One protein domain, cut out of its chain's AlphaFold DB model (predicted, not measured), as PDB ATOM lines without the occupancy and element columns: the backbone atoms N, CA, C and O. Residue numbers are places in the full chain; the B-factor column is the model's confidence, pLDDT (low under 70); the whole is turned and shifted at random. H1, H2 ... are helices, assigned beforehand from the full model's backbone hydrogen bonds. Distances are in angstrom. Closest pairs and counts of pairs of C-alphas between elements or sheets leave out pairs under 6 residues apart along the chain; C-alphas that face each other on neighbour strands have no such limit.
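Overview. This is residues 154 to 219 of the 219 residues of the protein "Exonuclease" of Parapusillimonas sp. SGNA-6 (UniProt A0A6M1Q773). Three helices are joined by long loops, with the longest, H2, in the middle: short H1 packs at its last end, and H3 stands near its first end, turned steeply to it. After H3 the chain folds back, and residues 217 to 218 pair, parallel, with 194 to 195 of the H2 to H3 loop. The printed part has 66 residues, 27 in H1, H2 and H3, in that order, and no named strand: all helix, though under half lie in named elements. It is compact, with a radius of gyration of the C-alphas of 11.3 A and spans of 31 by 22 by 18 A.

Arrangement. H1, residues 154 to 158, touches H2, residues 176 to 187; the closest C-alphas, of Arg 158 and Tyr 187, are 5.7 A apart. H3, residues 200 to 209, is close to H2 but not clearly touching; the closest C-alphas, of Gln 178 and His 203, are 6.5 A apart. H2 and H3 run the same way at a steep tilt of 69.8 degrees, only just short of about perpendicular. H1 and H3 are apart. Every O i to N i+4 pair is within hydrogen-bond range in H1 and H2, and 5 of 6 in H3.

Along the chain. H1 begins at C-alpha 154 (3.931, 286.914, 10.401) and measures 6.1 A from first to last C-alpha. H2 measures 16.1 A. H3 measures 14.4 A and ends at C-alpha 209 (16.688, 277.353, 27.632).

Size, cuts and confidence. The C-alphas farthest apart, of Ala 164 and Leu 209, are 33.2 A apart. Both links are long, and the printed part has no cut. No printed residue is under 70 in pLDDT.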
ATOM      1  N   GLY A 154       4.617 288.089  10.944       95.12
ATOM      2  CA  GLY A 154       3.931 286.914  10.401       95.12
ATOM      3  C   GLY A 154       3.439 287.121   8.966       95.12
ATOM      4  O   GLY A 154       3.550 286.218   8.140       95.12
ATOM      5  N   THR A 155       2.935 288.315   8.639       95.62
ATOM      6  CA  THR A 155       2.518 288.646   7.266       95.62
ATOM      7  C   THR A 155       3.707 288.700   6.316       95.62
ATOM      8  O   THR A 155       3.609 288.173   5.211       95.62
ATOM      9  N   GLU A 156       4.839 289.259   6.744       95.62
ATOM     10  CA  GLU A 156       6.059 289.281   5.933       95.62
ATOM     11  C   GLU A 156       6.634 287.876   5.712       95.62
ATOM     12  O   GLU A 156       6.971 287.523   4.584       95.62
ATOM     13  N   ILE A 157       6.667 287.033   6.748       96.50
ATOM     14  CA  ILE A 157       7.170 285.656   6.640       96.50
ATOM     15  C   ILE A 157       6.278 284.795   5.736       96.50
ATOM     16  O   ILE A 157       6.799 284.024   4.930       96.50
ATOM     17  N   ARG A 158       4.948 284.964   5.784       96.25
ATOM     18  CA  ARG A 158       4.011 284.238   4.905       96.25
ATOM     19  C   ARG A 158       4.283 284.454   3.419       96.25
ATOM     20  O   ARG A 158       4.028 283.542   2.635       96.25
ATOM     21  N   LYS A 159       4.835 285.604   3.017       94.81
ATOM     22  CA  LYS A 159       5.197 285.869   1.610       94.81
ATOM     23  C   LYS A 159       6.244 284.888   1.085       94.81
ATOM     24  O   LYS A 159       6.289 284.636  -0.111       94.81
ATOM     25  N   LEU A 160       7.053 284.307   1.975       94.88
ATOM     26  CA  LEU A 160       8.074 283.330   1.610       94.88
ATOM     27  C   LEU A 160       7.468 281.958   1.290       94.88
ATOM     28  O   LEU A 160       8.098 281.180   0.581       94.88
ATOM     29  N   SER A 161       6.261 281.646   1.783       92.12
ATOM     30  CA  SER A 161       5.633 280.320   1.636       92.12
ATOM     31  C   SER A 161       5.530 279.863   0.176       92.12
ATOM     32  O   SER A 161       5.839 278.711  -0.123       92.12
ATOM     33  N   SER A 162       5.199 280.778  -0.740       90.44
ATOM     34  CA  SER A 162       4.998 280.504  -2.166       90.44
ATOM     35  C   SER A 162       6.289 280.431  -2.989       90.44
ATOM     36  O   SER A 162       6.251 280.043  -4.156       90.44
ATOM     37  N   THR A 163       7.445 280.790  -2.424       92.75
ATOM     38  CA  THR A 163       8.723 280.747  -3.145       92.75
ATOM     39  C   THR A 163       9.197 279.302  -3.322       92.75
ATOM     40  O   THR A 163       9.391 278.592  -2.334       92.75
ATOM     41  N   ALA A 164       9.415 278.869  -4.568       88.12
ATOM     42  CA  ALA A 164       9.860 277.508  -4.895       88.12
ATOM     43  C   ALA A 164      11.381 277.292  -4.753       88.12
ATOM     44  O   ALA A 164      11.831 276.165  -4.572       88.12
ATOM     45  N   HIS A 165      12.179 278.360  -4.840       90.94
ATOM     46  CA  HIS A 165      13.638 278.295  -4.726       90.94
ATOM     47  C   HIS A 165      14.111 278.371  -3.268       90.94
ATOM     48  O   HIS A 165      13.397 278.865  -2.393       90.94
ATOM     49  N   GLY A 166      15.348 277.925  -3.023       91.44
ATOM     50  CA  GLY A 166      16.035 278.170  -1.756       91.44
ATOM     51  C   GLY A 166      16.205 279.672  -1.499       91.44
ATOM     52  O   GLY A 166      16.471 280.439  -2.424       91.44
ATOM     53  N   ILE A 167      16.040 280.087  -0.241       94.50
ATOM     54  CA  ILE A 167      16.101 281.491   0.180       94.50
ATOM     55  C   ILE A 167      17.232 281.645   1.190       94.50
ATOM     56  O   ILE A 167      17.236 280.979   2.223       94.50
ATOM     57  N   MET A 168      18.159 282.563   0.924       94.81
ATOM     58  CA  MET A 168      19.162 282.972   1.903       94.81
ATOM     59  C   MET A 168      18.662 284.208   2.658       94.81
ATOM     60  O   MET A 168      18.470 285.266   2.060       94.81
ATOM     61  N   LEU A 169      18.454 284.086   3.973       94.94
ATOM     62  CA  LEU A 169      18.006 285.183   4.835       94.94
ATOM     63  C   LEU A 169      19.157 285.697   5.707       94.94
ATOM     64  O   LEU A 169      19.621 285.007   6.614       94.94
ATOM     65  N   GLY A 170      19.591 286.933   5.459       95.19
ATOM     66  CA  GLY A 170      20.553 287.627   6.317       95.19
ATOM     67  C   GLY A 170      19.883 288.186   7.574       95.19
ATOM     68  O   GLY A 170      18.893 288.912   7.487       95.19
ATOM     69  N   CYS A 171      20.413 287.865   8.755       95.50
ATOM     70  CA  CYS A 171      19.901 288.367  10.030       95.50
ATOM     71  C   CYS A 171      20.973 288.365  11.128       95.50
ATOM     72  O   CYS A 171      22.009 287.710  11.005       95.50
ATOM     73  N   TYR A 172      20.714 289.092  12.220       95.62
ATOM     74  CA  TYR A 172      21.541 289.008  13.421       95.62
ATOM     75  C   TYR A 172      21.500 287.594  14.008       95.62
ATOM     76  O   TYR A 172      20.430 286.993  14.131       95.62
ATOM     77  N   SER A 173      22.669 287.088  14.409       96.50
ATOM     78  CA  SER A 173      22.845 285.711  14.886       96.50
ATOM     79  C   SER A 173      22.124 285.404  16.203       96.50
ATOM     80  O   SER A 173      21.795 284.245  16.460       96.50
ATOM     81  N   LEU A 174      21.879 286.424  17.031       97.94
ATOM     82  CA  LEU A 174      21.191 286.317  18.317       97.94
ATOM     83  C   LEU A 174      19.897 287.137  18.313       97.94
ATOM     84  O   LEU A 174      19.908 288.326  17.989       97.94
ATOM     85  N   GLY A 175      18.796 286.497  18.696       97.44
ATOM     86  CA  GLY A 175      17.453 287.064  18.724       97.44
ATOM     87  C   GLY A 175      16.774 286.926  17.370       97.44
ATOM     88  O   GLY A 175      15.849 286.134  17.200       97.44
ATOM     89  N   LYS A 176      17.263 287.662  16.364       96.94
ATOM     90  CA  LYS A 176      16.575 287.759  15.068       96.94
ATOM     91  C   LYS A 176      16.536 286.435  14.307       96.94
ATOM     92  O   LYS A 176      15.481 286.084  13.785       96.94
ATOM     93  N   ALA A 177      17.645 285.696  14.270       98.00
ATOM     94  CA  ALA A 177      17.694 284.393  13.611       98.00
ATOM     95  C   ALA A 177      16.709 283.388  14.234       98.00
ATOM     96  O   ALA A 177      15.995 282.700  13.509       98.00
ATOM     97  N   GLN A 178      16.618 283.351  15.565       98.38
ATOM     98  CA  GLN A 178      15.738 282.428  16.284       98.38
ATOM     99  C   GLN A 178      14.264 282.810  16.134       98.38
ATOM    100  O   GLN A 178      13.440 281.945  15.840       98.38
ATOM    101  N   ARG A 179      13.938 284.107  16.216       97.88
ATOM    102  CA  ARG A 179      12.584 284.607  15.937       97.88
ATOM    103  C   ARG A 179      12.146 284.284  14.507       97.88
ATOM    104  O   ARG A 179      11.035 283.807  14.300       97.88
ATOM    105  N   ILE A 180      13.010 284.511  13.510       97.62
ATOM    106  CA  ILE A 180      12.714 284.172  12.107       97.62
ATOM    107  C   ILE A 180      12.483 282.667  11.949       97.62
ATOM    108  O   ILE A 180      11.523 282.277  11.292       97.62
ATOM    109  N   ASN A 181      13.319 281.831  12.567       98.25
ATOM    110  CA  ASN A 181      13.160 280.378  12.548       98.25
ATOM    111  C   ASN A 181      11.795 279.953  13.116       98.25
ATOM    112  O   ASN A 181      11.032 279.270  12.434       98.25
ATOM    113  N   HIS A 182      11.430 280.455  14.300       98.44
ATOM    114  CA  HIS A 182      10.120 280.194  14.896       98.44
ATOM    115  C   HIS A 182       8.965 280.612  13.972       98.44
ATOM    116  O   HIS A 182       8.051 279.828  13.713       98.44
ATOM    117  N   LEU A 183       9.031 281.821  13.405       97.81
ATOM    118  CA  LEU A 183       8.010 282.315  12.480       97.81
ATOM    119  C   LEU A 183       7.920 281.462  11.206       97.81
ATOM    120  O   LEU A 183       6.821 281.222  10.714       97.81
ATOM    121  N   LEU A 184       9.046 280.984  10.671       97.75
ATOM    122  CA  LEU A 184       9.065 280.068   9.527       97.75
ATOM    123  C   LEU A 184       8.445 278.719   9.889       97.75
ATOM    124  O   LEU A 184       7.621 278.215   9.133       97.75
ATOM    125  N   ASN A 185       8.766 278.157  11.056       97.75
ATOM    126  CA  ASN A 185       8.151 276.916  11.526       97.75
ATOM    127  C   ASN A 185       6.628 277.035  11.687       97.75
ATOM    128  O   ASN A 185       5.921 276.050  11.474       97.75
ATOM    129  N   GLN A 186       6.140 278.218  12.072       97.06
ATOM    130  CA  GLN A 186       4.720 278.494  12.265       97.06
ATOM    131  C   GLN A 186       3.986 278.759  10.943       97.06
ATOM    132  O   GLN A 186       2.912 278.212  10.712       97.06
ATOM    133  N   TYR A 187       4.536 279.621  10.087       97.12
ATOM    134  CA  TYR A 187       3.827 280.156   8.920       97.12
ATOM    135  C   TYR A 187       4.243 279.542   7.584       97.12
ATOM    136  O   TYR A 187       3.525 279.697   6.598       97.12
ATOM    137  N   CYS A 188       5.372 278.840   7.550       96.56
ATOM    138  CA  CYS A 188       5.899 278.137   6.385       96.56
ATOM    139  C   CYS A 188       6.317 276.698   6.767       96.56
ATOM    140  O   CYS A 188       7.459 276.323   6.499       96.56
ATOM    141  N   PRO A 189       5.443 275.886   7.398       95.88
ATOM    142  CA  PRO A 189       5.833 274.609   8.008       95.88
ATOM    143  C   PRO A 189       6.391 273.579   7.015       95.88
ATOM    144  O   PRO A 189       7.187 272.738   7.416       95.88
ATOM    145  N   GLU A 190       6.022 273.675   5.736       94.06
ATOM    146  CA  GLU A 190       6.517 272.814   4.648       94.06
ATOM    147  C   GLU A 190       7.959 273.138   4.218       94.06
ATOM    148  O   GLU A 190       8.548 272.429   3.405       94.06
ATOM    149  N   LYS A 191       8.539 274.243   4.708       94.62
ATOM    150  CA  LYS A 191       9.915 274.628   4.391       94.62
ATOM    151  C   LYS A 191      10.877 274.134   5.462       94.62
ATOM    152  O   LYS A 191      10.737 274.473   6.636       94.62
ATOM    153  N   THR A 192      11.925 273.440   5.033       95.94
ATOM    154  CA  THR A 192      13.080 273.150   5.886       95.94
ATOM    155  C   THR A 192      13.872 274.429   6.146       95.94
ATOM    156  O   THR A 192      14.260 275.137   5.213       95.94
ATOM    157  N   VAL A 193      14.123 274.730   7.421       97.56
ATOM    158  CA  VAL A 193      14.982 275.841   7.840       97.56
ATOM    159  C   VAL A 193      16.393 275.308   8.050       97.56
ATOM    160  O   VAL A 193      16.600 274.461   8.912       97.56
ATOM    161  N   TYR A 194      17.363 275.830   7.304       97.69
ATOM    162  CA  TYR A 194      18.776 275.524   7.518       97.69
ATOM    163  C   TYR A 194      19.470 276.671   8.261       97.69
ATOM    164  O   TYR A 194      19.283 277.844   7.932       97.69
ATOM    165  N   VAL A 195      20.280 276.340   9.264       97.94
ATOM    166  CA  VAL A 195      21.018 277.293  10.098       97.94
ATOM    167  C   VAL A 195      22.508 277.147   9.834       97.94
ATOM    168  O   VAL A 195      23.097 276.090  10.052       97.94
ATOM    169  N   HIS A 196      23.128 278.248   9.415       97.31
ATOM    170  CA  HIS A 196      24.565 278.321   9.180       97.31
ATOM    171  C   HIS A 196      25.371 278.032  10.458       97.31
ATOM    172  O   HIS A 196      25.011 278.491  11.550       97.31
ATOM    173  N   HIS A 197      26.509 277.342  10.321       95.62
ATOM    174  CA  HIS A 197      27.355 276.916  11.443       95.62
ATOM    175  C   HIS A 197      27.761 278.054  12.404       95.62
ATOM    176  O   HIS A 197      27.945 277.816  13.595       95.62
ATOM    177  N   SER A 198      27.877 279.297  11.923       94.19
ATOM    178  CA  SER A 198      28.216 280.461  12.761       94.19
ATOM    179  C   SER A 198      27.072 280.940  13.666       94.19
ATOM    180  O   SER A 198      27.319 281.616  14.663       94.19
ATOM    181  N   ILE A 199      25.823 280.597  13.342       96.12
ATOM    182  CA  ILE A 199      24.613 280.977  14.088       96.12
ATOM    183  C   ILE A 199      24.127 279.809  14.962       96.12
ATOM    184  O   ILE A 199      23.461 280.020  15.981       96.12
ATOM    185  N   LEU A 200      24.491 278.576  14.595       97.81
ATOM    186  CA  LEU A 200      24.105 277.354  15.296       97.81
ATOM    187  C   LEU A 200      24.364 277.402  16.816       97.81
ATOM    188  O   LEU A 200      23.447 277.046  17.555       97.81
ATOM    189  N   PRO A 201      25.513 277.889  17.335       97.81
ATOM    190  CA  PRO A 201      25.736 277.951  18.781       97.81
ATOM    191  C   PRO A 201      24.686 278.778  19.531       97.81
ATOM    192  O   PRO A 201      24.314 278.419  20.644       97.81
ATOM    193  N   MET A 202      24.158 279.844  18.915       98.00
ATOM    194  CA  MET A 202      23.078 280.643  19.507       98.00
ATOM    195  C   MET A 202      21.768 279.849  19.530       98.00
ATOM    196  O   MET A 202      21.088 279.839  20.549       98.00
ATOM    197  N   HIS A 203      21.441 279.114  18.461       98.38
ATOM    198  CA  HIS A 203      20.268 278.227  18.450       98.38
ATOM    199  C   HIS A 203      20.369 277.123  19.506       98.38
ATOM    200  O   HIS A 203      19.393 276.865  20.195       98.38
ATOM    201  N   ARG A 204      21.557 276.550  19.730       98.31
ATOM    202  CA  ARG A 204      21.768 275.549  20.791       98.31
ATOM    203  C   ARG A 204      21.530 276.085  22.204       98.31
ATOM    204  O   ARG A 204      21.271 275.305  23.116       98.31
ATOM    205  N   VAL A 205      21.626 277.395  22.427       98.56
ATOM    206  CA  VAL A 205      21.192 277.990  23.701       98.56
ATOM    207  C   VAL A 205      19.664 278.005  23.783       98.56
ATOM    208  O   VAL A 205      19.129 277.591  24.807       98.56
ATOM    209  N   TYR A 206      18.969 278.378  22.704       98.56
ATOM    210  CA  TYR A 206      17.503 278.315  22.637       98.56
ATOM    211  C   TYR A 206      16.969 276.879  22.734       98.56
ATOM    212  O   TYR A 206      15.965 276.670  23.395       98.56
ATOM    213  N   ASP A 207      17.652 275.873  22.183       98.12
ATOM    214  CA  ASP A 207      17.253 274.466  22.355       98.12
ATOM    215  C   ASP A 207      17.228 274.045  23.836       98.12
ATOM    216  O   ASP A 207      16.445 273.186  24.230       98.12
ATOM    217  N   ARG A 208      18.128 274.612  24.654       98.00
ATOM    218  CA  ARG A 208      18.294 274.246  26.068       98.00
ATOM    219  C   ARG A 208      17.429 275.075  27.009       98.00
ATOM    220  O   ARG A 208      16.992 274.550  28.026       98.00
ATOM    221  N   LEU A 209      17.275 276.366  26.718       97.94
ATOM    222  CA  LEU A 209      16.688 277.353  27.632       97.94
ATOM    223  C   LEU A 209      15.472 278.081  27.047       97.94
ATOM    224  O   LEU A 209      14.821 278.835  27.758       97.94
ATOM    225  N   GLY A 210      15.202 277.918  25.753       96.25
ATOM    226  CA  GLY A 210      14.130 278.619  25.060       96.25
ATOM    227  C   GLY A 210      12.746 278.148  25.494       96.25
ATOM    228  O   GLY A 210      12.555 277.020  25.946       96.25
ATOM    229  N   LEU A 211      11.767 279.031  25.316       97.44
ATOM    230  CA  LEU A 211      10.385 278.807  25.748       97.44
ATOM    231  C   LEU A 211       9.559 278.005  24.730       97.44
ATOM    232  O   LEU A 211       8.495 277.481  25.057       97.44
ATOM    233  N   VAL A 212      10.048 277.904  23.491       97.62
ATOM    234  CA  VAL A 212       9.413 277.176  22.386       97.62
ATOM    235  C   VAL A 212      10.454 276.393  21.586       97.62
ATOM    236  O   VAL A 212      11.593 276.849  21.450       97.62
ATOM    237  N   PRO A 213      10.089 275.234  21.011       97.19
ATOM    238  CA  PRO A 213      10.998 274.478  20.163       97.19
ATOM    239  C   PRO A 213      11.248 275.198  18.832       97.19
ATOM    240  O   PRO A 213      10.334 275.775  18.236       97.19
ATOM    241  N   LEU A 214      12.482 275.094  18.336       98.19
ATOM    242  CA  LEU A 214      12.887 275.545  17.006       98.19
ATOM    243  C   LEU A 214      13.237 274.320  16.152       98.19
ATOM    244  O   LEU A 214      14.101 273.529  16.522       98.19
ATOM    245  N   ARG A 215      12.580 274.155  15.001       98.12
ATOM    246  CA  ARG A 215      12.859 273.096  14.021       98.12
ATOM    247  C   ARG A 215      13.770 273.635  12.928       98.12
ATOM    248  O   ARG A 215      13.370 274.507  12.158       98.12
ATOM    249  N   TYR A 216      14.979 273.097  12.854       98.12
ATOM    250  CA  TYR A 216      15.973 273.472  11.858       98.12
ATOM    251  C   TYR A 216      17.011 272.366  11.658       98.12
ATOM    252  O   TYR A 216      17.196 271.506  12.519       98.12
ATOM    253  N   GLU A 217      17.721 272.439  10.540       97.56
ATOM    254  CA  GLU A 217      18.859 271.589  10.202       97.56
ATOM    255  C   GLU A 217      20.139 272.428  10.128       97.56
ATOM    256  O   GLU A 217      20.097 273.646   9.945       97.56
ATOM    257  N   MET A 218      21.296 271.794  10.302       94.12
ATOM    258  CA  MET A 218      22.578 272.466  10.098       94.12
ATOM    259  C   MET A 218      22.845 272.581   8.594       94.12
ATOM    260  O   MET A 218      22.743 271.579   7.889       94.12
ATOM    261  N   TYR A 219      23.164 273.794   8.131       86.50
ATOM    262  CA  TYR A 219      23.720 274.029   6.795       86.50
ATOM    263  C   TYR A 219      25.230 273.792   6.794       86.50
ATOM    264  O   TYR A 219      25.896 274.360   7.699       86.50
TER     265      TYR A 219